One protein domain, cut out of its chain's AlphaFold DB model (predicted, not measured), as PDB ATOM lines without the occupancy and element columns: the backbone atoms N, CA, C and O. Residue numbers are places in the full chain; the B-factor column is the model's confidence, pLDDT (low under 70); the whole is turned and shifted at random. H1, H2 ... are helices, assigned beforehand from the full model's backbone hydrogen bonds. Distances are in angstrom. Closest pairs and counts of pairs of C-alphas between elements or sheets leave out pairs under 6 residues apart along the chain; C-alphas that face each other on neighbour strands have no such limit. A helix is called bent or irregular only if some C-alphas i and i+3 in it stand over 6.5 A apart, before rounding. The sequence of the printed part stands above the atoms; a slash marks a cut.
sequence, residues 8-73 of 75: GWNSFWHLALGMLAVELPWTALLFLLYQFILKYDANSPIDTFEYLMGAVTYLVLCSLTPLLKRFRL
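AT A GLANCE: This is residues 8 to 73 of the 75 residues of an uncharacterized protein of viral metagenome (UniProt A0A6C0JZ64). One long helix, H3, makes the longest axis; H1 crosses its first half slantwise, and H2 folds back from the far end of H1, making a V with it. The second half of H3, from residue 60 on, sticks out of this small body as a long arm, and the connection from H2 to H3 swings out at the other end with residues 37 to 42 free. The printed part has 66 residues with three named helices, in the order H1, H2, H3, and no named strand; its class is all helix. The whole is loose, with a radius of gyration of the C-alphas of 14.3 A, and spans 51 by 23 by 16 A, the arm of H3 making much of the length.

IN THESE COORDINATES: Find C-alpha 9 at (9.064, 16.207, 6.811); from there H1 runs through residues 9 to 23, 21.7 A from first to last C-alpha. Go on to Trp 26, where H2 begins; it takes residues 26 to 37 and is 16.9 A long. Look next at C-alpha 44, at (1.708, 17.808, -6.470), where H3 begins; its residues 44 to 72 cover 41.4 A, ending at C-alpha 72 at (41.854, 9.109, -1.178). H3 is only just irregular, with C-alphas 63 and 66 lying 6.6 A apart, and it has a kink of 32 degrees near residue 66.

HOW THE PARTS SIT: Start at H1, which touches both other helices. With its residues 17 to 21 alone it touches residues 27 to 31 of H2; the closest C-alphas, those of Ala 21 and Thr 27, are 5.3 A apart. The two form a helical hairpin, running opposite ways at a steep tilt of 41 degrees. H1 also touches H3, which meets it with residues 47 to 59 alone; look at Leu 15 and Gly 54, whose C-alphas are the closest at 4.1 A. H1 and H3 run the same way at a steep tilt of 54 degrees. H2 and H3 are close but not clearly touching, their closest C-alphas being those of Gln 35 and Ser 44, 6.6 A apart; they run opposite ways at a shallow tilt of 18 degrees. In H2 every O i to N i+4 pair is within hydrogen-bond range, against 9 of 11 in H1 and 23 of 25 in H3.

THE WHOLE: The C-alphas farthest apart are those of Tyr 40 and Leu 73, at 51.9 A. Without the stretches that stand free, residues 37 to 42 and 60 to 73, the body has 46 residues and spans 25 by 20 by 16 A. The printed part has no cut; the link from H1 to H2 is tight and that from H2 to H3 short. The mean pLDDT of the printed part is 89.3, and the model's confidence is low, under 70, at residues 66 to 73.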
ATOM      1  N   GLY A   8       8.774  20.765   5.548       94.38
ATOM      2  CA  GLY A   8       9.478  20.003   6.575       94.38
ATOM      3  C   GLY A   8       9.638  18.526   6.212       94.38
ATOM      4  O   GLY A   8      10.332  18.177   5.255       94.38
ATOM      5  N   TRP A   9       8.991  17.656   6.992       95.56
ATOM      6  CA  TRP A   9       9.064  16.207   6.811       95.56
ATOM      7  C   TRP A   9       8.505  15.735   5.472       95.56
ATOM      8  O   TRP A   9       9.035  14.773   4.927       95.56
ATOM      9  N   ASN A  10       7.492  16.399   4.912       94.00
ATOM     10  CA  ASN A  10       6.936  15.986   3.624       94.00
ATOM     11  C   ASN A  10       7.973  16.170   2.502       94.00
ATOM     12  O   ASN A  10       8.294  15.226   1.782       94.00
ATOM     13  N   SER A  11       8.614  17.342   2.456       96.00
ATOM     14  CA  SER A  11       9.715  17.608   1.522       96.00
ATOM     15  C   SER A  11      10.916  16.685   1.728       96.00
ATOM     16  O   SER A  11      11.553  16.274   0.758       96.00
ATOM     17  N   PHE A  12      11.223  16.329   2.981       97.00
ATOM     18  CA  PHE A  12      12.251  15.335   3.282       97.00
ATOM     19  C   PHE A  12      11.909  13.965   2.682       97.00
ATOM     20  O   PHE A  12      12.768  13.349   2.051       97.00
ATOM     21  N   TRP A  13      10.669  13.493   2.842       96.50
ATOM     22  CA  TRP A  13      10.258  12.184   2.336       96.50
ATOM     23  C   TRP A  13      10.259  12.119   0.813       96.50
ATOM     24  O   TRP A  13      10.728  11.119   0.271       96.50
ATOM     25  N   HIS A  14       9.830  13.175   0.116       97.12
ATOM     26  CA  HIS A  14       9.909  13.227  -1.348       97.12
ATOM     27  C   HIS A  14      11.353  13.113  -1.827       97.12
ATOM     28  O   HIS A  14      11.663  12.247  -2.645       97.12
ATOM     29  N   LEU A  15      12.256  13.903  -1.239       97.81
ATOM     30  CA  LEU A  15      13.684  13.847  -1.547       97.81
ATOM     31  C   LEU A  15      14.272  12.450  -1.267       97.81
ATOM     32  O   LEU A  15      14.944  11.874  -2.122       97.81
ATOM     33  N   ALA A  16      14.004  11.878  -0.090       97.00
ATOM     34  CA  ALA A  16      14.530  10.574   0.310       97.00
ATOM     35  C   ALA A  16      14.006   9.432  -0.578       97.00
ATOM     36  O   ALA A  16      14.781   8.575  -1.004       97.00
ATOM     37  N   LEU A  17      12.709   9.432  -0.903       97.19
ATOM     38  CA  LEU A  17      12.112   8.451  -1.811       97.19
ATOM     39  C   LEU A  17      12.672   8.583  -3.226       97.19
ATOM     40  O   LEU A  17      12.926   7.562  -3.864       97.19
ATOM     41  N   GLY A  18      12.930   9.810  -3.682       97.50
ATOM     42  CA  GLY A  18      13.596  10.083  -4.950       97.50
ATOM     43  C   GLY A  18      14.998   9.490  -5.022       97.50
ATOM     44  O   GLY A  18      15.347   8.842  -6.006       97.50
ATOM     45  N   MET A  19      15.791   9.653  -3.959       97.50
ATOM     46  CA  MET A  19      17.109   9.019  -3.858       97.50
ATOM     47  C   MET A  19      16.997   7.490  -3.884       97.50
ATOM     48  O   MET A  19      17.708   6.829  -4.637       97.50
ATOM     49  N   LEU A  20      16.085   6.926  -3.084       96.50
ATOM     50  CA  LEU A  20      15.882   5.478  -2.995       96.50
ATOM     51  C   LEU A  20      15.411   4.866  -4.314       96.50
ATOM     52  O   LEU A  20      15.792   3.742  -4.618       96.50
ATOM     53  N   ALA A  21      14.623   5.589  -5.106       96.62
ATOM     54  CA  ALA A  21      14.071   5.093  -6.363       96.62
ATOM     55  C   ALA A  21      15.115   4.766  -7.430       96.62
ATOM     56  O   ALA A  21      14.825   3.988  -8.338       96.62
ATOM     57  N   VAL A  22      16.320   5.332  -7.320       94.06
ATOM     58  CA  VAL A  22      17.433   4.992  -8.212       94.06
ATOM     59  C   VAL A  22      17.877   3.538  -8.011       94.06
ATOM     60  O   VAL A  22      18.133   2.842  -8.987       94.06
ATOM     61  N   GLU A  23      17.910   3.063  -6.764       93.44
ATOM     62  CA  GLU A  23      18.332   1.696  -6.408       93.44
ATOM     63  C   GLU A  23      17.149   0.728  -6.269       93.44
ATOM     64  O   GLU A  23      17.263  -0.472  -6.514       93.44
ATOM     65  N   LEU A  24      15.988   1.248  -5.867       95.06
ATOM     66  CA  LEU A  24      14.774   0.494  -5.584       95.06
ATOM     67  C   LEU A  24      13.611   1.043  -6.426       95.06
ATOM     68  O   LEU A  24      12.746   1.732  -5.890       95.06
ATOM     69  N   PRO A  25      13.519   0.709  -7.729       92.00
ATOM     70  CA  PRO A  25      12.528   1.300  -8.637       92.00
ATOM     71  C   PRO A  25      11.064   1.144  -8.195       92.00
ATOM     72  O   PRO A  25      10.201   1.911  -8.614       92.00
ATOM     73  N   TRP A  26      10.755   0.173  -7.331       94.50
ATOM     74  CA  TRP A  26       9.412  -0.000  -6.776       94.50
ATOM     75  C   TRP A  26       8.979   1.161  -5.863       94.50
ATOM     76  O   TRP A  26       7.779   1.408  -5.744       94.50
ATOM     77  N   THR A  27       9.904   1.923  -5.265       94.38
ATOM     78  CA  THR A  27       9.541   3.129  -4.500       94.38
ATOM     79  C   THR A  27       9.011   4.234  -5.414       94.38
ATOM     80  O   THR A  27       8.156   5.010  -4.988       94.38
ATOM     81  N   ALA A  28       9.412   4.251  -6.691       94.81
ATOM     82  CA  ALA A  28       8.825   5.136  -7.693       94.81
ATOM     83  C   ALA A  28       7.352   4.807  -7.938       94.81
ATOM     84  O   ALA A  28       6.527   5.713  -8.040       94.81
ATOM     85  N   LEU A  29       6.999   3.519  -7.972       94.31
ATOM     86  CA  LEU A  29       5.602   3.106  -8.092       94.31
ATOM     87  C   LEU A  29       4.784   3.581  -6.886       94.31
ATOM     88  O   LEU A  29       3.687   4.100  -7.070       94.31
ATOM     89  N   LEU A  30       5.321   3.466  -5.667       94.19
ATOM     90  CA  LEU A  30       4.652   3.986  -4.471       94.19
ATOM     91  C   LEU A  30       4.453   5.502  -4.525       94.19
ATOM     92  O   LEU A  30       3.369   5.978  -4.197       94.19
ATOM     93  N   PHE A  31       5.464   6.251  -4.970       95.56
ATOM     94  CA  PHE A  31       5.354   7.698  -5.138       95.56
ATOM     95  C   PHE A  31       4.281   8.069  -6.171       95.56
ATOM     96  O   PHE A  31       3.434   8.918  -5.903       95.56
ATOM     97  N   LEU A  32       4.250   7.390  -7.321       95.00
ATOM     98  CA  LEU A  32       3.235   7.617  -8.352       95.00
ATOM     99  C   LEU A  32       1.824   7.281  -7.856       95.00
ATOM    100  O   LEU A  32       0.891   8.036  -8.121       95.00
ATOM    101  N   LEU A  33       1.660   6.184  -7.112       95.19
ATOM    102  CA  LEU A  33       0.378   5.825  -6.501       95.19
ATOM    103  C   LEU A  33      -0.064   6.871  -5.473       95.19
ATOM    104  O   LEU A  33      -1.228   7.269  -5.469       95.19
ATOM    105  N   TYR A  34       0.862   7.357  -4.646       93.12
ATOM    106  CA  TYR A  34       0.604   8.430  -3.689       93.12
ATOM    107  C   TYR A  34       0.139   9.717  -4.390       93.12
ATOM    108  O   TYR A  34      -0.912  10.261  -4.046       93.12
ATOM    109  N   GLN A  35       0.847  10.150  -5.438       93.75
ATOM    110  CA  GLN A  35       0.467  11.321  -6.237       93.75
ATOM    111  C   GLN A  35      -0.868  11.122  -6.970       93.75
ATOM    112  O   GLN A  35      -1.660  12.053  -7.086       93.75
ATOM    113  N   PHE A  36      -1.166   9.902  -7.426       93.25
ATOM    114  CA  PHE A  36      -2.437   9.586  -8.076       93.25
ATOM    115  C   PHE A  36      -3.630   9.689  -7.116       93.25
ATOM    116  O   PHE A  36      -4.678  10.225  -7.485       93.25
ATOM    117  N   ILE A  37      -3.476   9.215  -5.875       93.44
ATOM    118  CA  ILE A  37      -4.500   9.353  -4.827       93.44
ATOM    119  C   ILE A  37      -4.753  10.837  -4.525       93.44
ATOM    120  O   ILE A  37      -5.900  11.248  -4.352       93.44
ATOM    121  N   LEU A  38      -3.697  11.653  -4.538       88.88
ATOM    122  CA  LEU A  38      -3.731  13.087  -4.250       88.88
ATOM    123  C   LEU A  38      -3.786  13.968  -5.507       88.88
ATOM    124  O   LEU A  38      -3.399  15.130  -5.455       88.88
ATOM    125  N   LYS A  39      -4.311  13.463  -6.631       77.88
ATOM    126  CA  LYS A  39      -4.287  14.115  -7.963       77.88
ATOM    127  C   LYS A  39      -4.770  15.573  -8.051       77.88
ATOM    128  O   LYS A  39      -4.572  16.211  -9.081       77.88
ATOM    129  N   TYR A  40      -5.455  16.085  -7.030       86.31
ATOM    130  CA  TYR A  40      -5.960  17.460  -6.967       86.31
ATOM    131  C   TYR A  40      -5.221  18.336  -5.946       86.31
ATOM    132  O   TYR A  40      -5.656  19.456  -5.678       86.31
ATOM    133  N   ASP A  41      -4.117  17.854  -5.377       88.06
ATOM    134  CA  ASP A  41      -3.270  18.654  -4.505       88.06
ATOM    135  C   ASP A  41      -2.531  19.721  -5.326       88.06
ATOM    136  O   ASP A  41      -1.789  19.428  -6.267       88.06
ATOM    137  N   ALA A  42      -2.716  20.983  -4.937       88.88
ATOM    138  CA  ALA A  42      -2.048  22.130  -5.544       88.88
ATOM    139  C   ALA A  42      -0.513  22.084  -5.403       88.88
ATOM    140  O   ALA A  42       0.180  22.859  -6.066       88.88
ATOM    141  N   ASN A  43       0.018  21.214  -4.539       93.50
ATOM    142  CA  ASN A  43       1.445  21.023  -4.310       93.50
ATOM    143  C   ASN A  43       2.035  19.810  -5.045       93.50
ATOM    144  O   ASN A  43       3.254  19.678  -5.060       93.50
ATOM    145  N   SER A  44       1.228  18.994  -5.736       93.56
ATOM    146  CA  SER A  44       1.708  17.808  -6.470       93.56
ATOM    147  C   SER A  44       2.888  18.090  -7.429       93.56
ATOM    148  O   SER A  44       3.852  17.312  -7.449       93.56
ATOM    149  N   PRO A  45       2.928  19.223  -8.167       94.19
ATOM    150  CA  PRO A  45       4.093  19.550  -8.993       94.19
ATOM    151  C   PRO A  45       5.364  19.839  -8.182       94.19
ATOM    152  O   PRO A  45       6.464  19.528  -8.633       94.19
ATOM    153  N   ILE A  46       5.226  20.419  -6.987       96.31
ATOM    154  CA  ILE A  46       6.352  20.713  -6.090       96.31
ATOM    155  C   ILE A  46       6.862  19.421  -5.456       96.31
ATOM    156  O   ILE A  46       8.066  19.192  -5.448       96.31
ATOM    157  N   ASP A  47       5.965  18.543  -5.012       95.88
ATOM    158  CA  ASP A  47       6.321  17.223  -4.485       95.88
ATOM    159  C   ASP A  47       7.069  16.385  -5.537       95.88
ATOM    160  O   ASP A  47       8.093  15.765  -5.254       95.88
ATOM    161  N   THR A  48       6.600  16.425  -6.790       96.25
ATOM    162  CA  THR A  48       7.265  15.774  -7.931       96.25
ATOM    163  C   THR A  48       8.652  16.358  -8.179       96.25
ATOM    164  O   THR A  48       9.607  15.615  -8.406       96.25
ATOM    165  N   PHE A  49       8.792  17.682  -8.110       97.44
ATOM    166  CA  PHE A  49      10.090  18.338  -8.224       97.44
ATOM    167  C   PHE A  49      11.050  17.905  -7.104       97.44
ATOM    168  O   PHE A  49      12.186  17.533  -7.389       97.44
ATOM    169  N   GLU A  50      10.600  17.887  -5.848       98.19
ATOM    170  CA  GLU A  50      11.404  17.464  -4.692       98.19
ATOM    171  C   GLU A  50      11.856  16.002  -4.816       98.19
ATOM    172  O   GLU A  50      13.021  15.686  -4.566       98.19
ATOM    173  N   TYR A  51      10.972  15.126  -5.295       98.12
ATOM    174  CA  TYR A  51      11.295  13.735  -5.598       98.12
ATOM    175  C   TYR A  51      12.364  13.604  -6.693       98.12
ATOM    176  O   TYR A  51      13.365  12.905  -6.519       98.12
ATOM    177  N   LEU A  52      12.218  14.319  -7.810       98.25
ATOM    178  CA  LEU A  52      13.217  14.303  -8.884       98.25
ATOM    179  C   LEU A  52      14.572  14.853  -8.416       98.25
ATOM    180  O   LEU A  52      15.614  14.296  -8.766       98.25
ATOM    181  N   MET A  53      14.570  15.897  -7.583       98.31
ATOM    182  CA  MET A  53      15.788  16.429  -6.968       98.31
ATOM    183  C   MET A  53      16.494  15.386  -6.100       98.31
ATOM    184  O   MET A  53      17.724  15.336  -6.091       98.31
ATOM    185  N   GLY A  54      15.743  14.514  -5.425       97.50
ATOM    186  CA  GLY A  54      16.288  13.370  -4.698       97.50
ATOM    187  C   GLY A  54      17.042  12.413  -5.618       97.50
ATOM    188  O   GLY A  54      18.219  12.128  -5.393       97.50
ATOM    189  N   ALA A  55      16.401  11.981  -6.705       97.00
ATOM    190  CA  ALA A  55      17.013  11.078  -7.680       97.00
ATOM    191  C   ALA A  55      18.292  11.675  -8.295       97.00
ATOM    192  O   ALA A  55      19.333  11.019  -8.344       97.00
ATOM    193  N   VAL A  56      18.248  12.951  -8.695       97.81
ATOM    194  CA  VAL A  56      19.416  13.670  -9.228       97.81
ATOM    195  C   VAL A  56      20.529  13.768  -8.185       97.81
ATOM    196  O   VAL A  56      21.684  13.495  -8.505       97.81
ATOM    197  N   THR A  57      20.201  14.111  -6.937       96.62
ATOM    198  CA  THR A  57      21.180  14.201  -5.843       96.62
ATOM    199  C   THR A  57      21.901  12.871  -5.653       96.62
ATOM    200  O   THR A  57      23.129  12.844  -5.574       96.62
ATOM    201  N   TYR A  58      21.163  11.761  -5.645       95.12
ATOM    202  CA  TYR A  58      21.751  10.432  -5.536       95.12
ATOM    203  C   TYR A  58      22.696  10.120  -6.703       95.12
ATOM    204  O   TYR A  58      23.846   9.744  -6.482       95.12
ATOM    205  N   LEU A  59      22.258  10.356  -7.945       94.19
ATOM    206  CA  LEU A  59      23.087  10.139  -9.135       94.19
ATOM    207  C   LEU A  59      24.372  10.980  -9.107       94.19
ATOM    208  O   LEU A  59      25.448  10.472  -9.426       94.19
ATOM    209  N   VAL A  60      24.292  12.241  -8.673       94.75
ATOM    210  CA  VAL A  60      25.465  13.108  -8.501       94.75
ATOM    211  C   VAL A  60      26.412  12.522  -7.451       94.75
ATOM    212  O   VAL A  60      27.602  12.367  -7.727       94.75
ATOM    213  N   LEU A  61      25.916  12.118  -6.279       91.12
ATOM    214  CA  LEU A  61      26.739  11.504  -5.229       91.12
ATOM    215  C   LEU A  61      27.421  10.204  -5.697       91.12
ATOM    216  O   LEU A  61      28.607   9.981  -5.419       91.12
ATOM    217  N   CYS A  62      26.712   9.374  -6.462       88.06
ATOM    218  CA  CYS A  62      27.255   8.156  -7.061       88.06
ATOM    219  C   CYS A  62      28.291   8.449  -8.155       88.06
ATOM    220  O   CYS A  62      29.280   7.732  -8.281       88.06
ATOM    221  N   SER A  63      28.142   9.542  -8.907       86.88
ATOM    222  CA  SER A  63      29.141   9.964  -9.900       86.88
ATOM    223  C   SER A  63      30.438  10.481  -9.255       86.88
ATOM    224  O   SER A  63      31.529  10.327  -9.806       86.88
ATOM    225  N   LEU A  64      30.338  11.045  -8.047       82.62
ATOM    226  CA  LEU A  64      31.466  11.601  -7.301       82.62
ATOM    227  C   LEU A  64      32.219  10.556  -6.470       82.62
ATOM    228  O   LEU A  64      33.398  10.745  -6.183       82.62
ATOM    229  N   THR A  65      31.598   9.441  -6.089       70.44
ATOM    230  CA  THR A  65      32.242   8.412  -5.248       70.44
ATOM    231  C   THR A  65      33.461   7.738  -5.899       70.44
ATOM    232  O   THR A  65      34.473   7.581  -5.207       70.44
ATOM    233  N   PRO A  66      33.465   7.389  -7.202       66.12
ATOM    234  CA  PRO A  66      34.675   6.952  -7.900       66.12
ATOM    235  C   PRO A  66      35.763   8.035  -7.904       66.12
ATOM    236  O   PRO A  66      36.941   7.734  -7.708       66.12
ATOM    237  N   LEU A  67      35.365   9.301  -8.069       58.12
ATOM    238  CA  LEU A  67      36.261  10.457  -8.045       58.12
ATOM    239  C   LEU A  67      36.925  10.606  -6.665       58.12
ATOM    240  O   LEU A  67      38.144  10.710  -6.567       58.12
ATOM    241  N   LEU A  68      36.147  10.525  -5.586       56.25
ATOM    242  CA  LEU A  68      36.624  10.630  -4.205       56.25
ATOM    243  C   LEU A  68      37.525   9.453  -3.803       56.25
ATOM    244  O   LEU A  68      38.536   9.666  -3.130       56.25
ATOM    245  N   LYS A  69      37.228   8.225  -4.256       57.22
ATOM    246  CA  LYS A  69      38.134   7.071  -4.084       57.22
ATOM    247  C   LYS A  69      39.475   7.294  -4.790       57.22
ATOM    248  O   LYS A  69      40.513   6.937  -4.241       57.22
ATOM    249  N   ARG A  70      39.474   7.940  -5.963       56.12
ATOM    250  CA  ARG A  70      40.689   8.279  -6.723       56.12
ATOM    251  C   ARG A  70      41.573   9.317  -6.020       56.12
ATOM    252  O   ARG A  70      42.790   9.256  -6.169       56.12
ATOM    253  N   PHE A  71      40.992  10.229  -5.236       55.78
ATOM    254  CA  PHE A  71      41.745  11.217  -4.448       55.78
ATOM    255  C   PHE A  71      42.165  10.715  -3.054       55.78
ATOM    256  O   PHE A  71      43.150  11.212  -2.516       55.78
ATOM    257  N   ARG A  72      41.487   9.706  -2.482       51.72
ATOM    258  CA  ARG A  72      41.854   9.109  -1.178       51.72
ATOM    259  C   ARG A  72      43.002   8.086  -1.213       51.72
ATOM    260  O   ARG A  72      43.483   7.726  -0.151       51.72
ATOM    261  N   LEU A  73      43.457   7.634  -2.384       50.97
ATOM    262  CA  LEU A  73      44.559   6.657  -2.529       50.97
ATOM    263  C   LEU A  73      45.950   7.295  -2.729       50.97
ATOM    264  O   LEU A  73      46.875   6.630  -3.187       50.97
TER     265      LEU A  73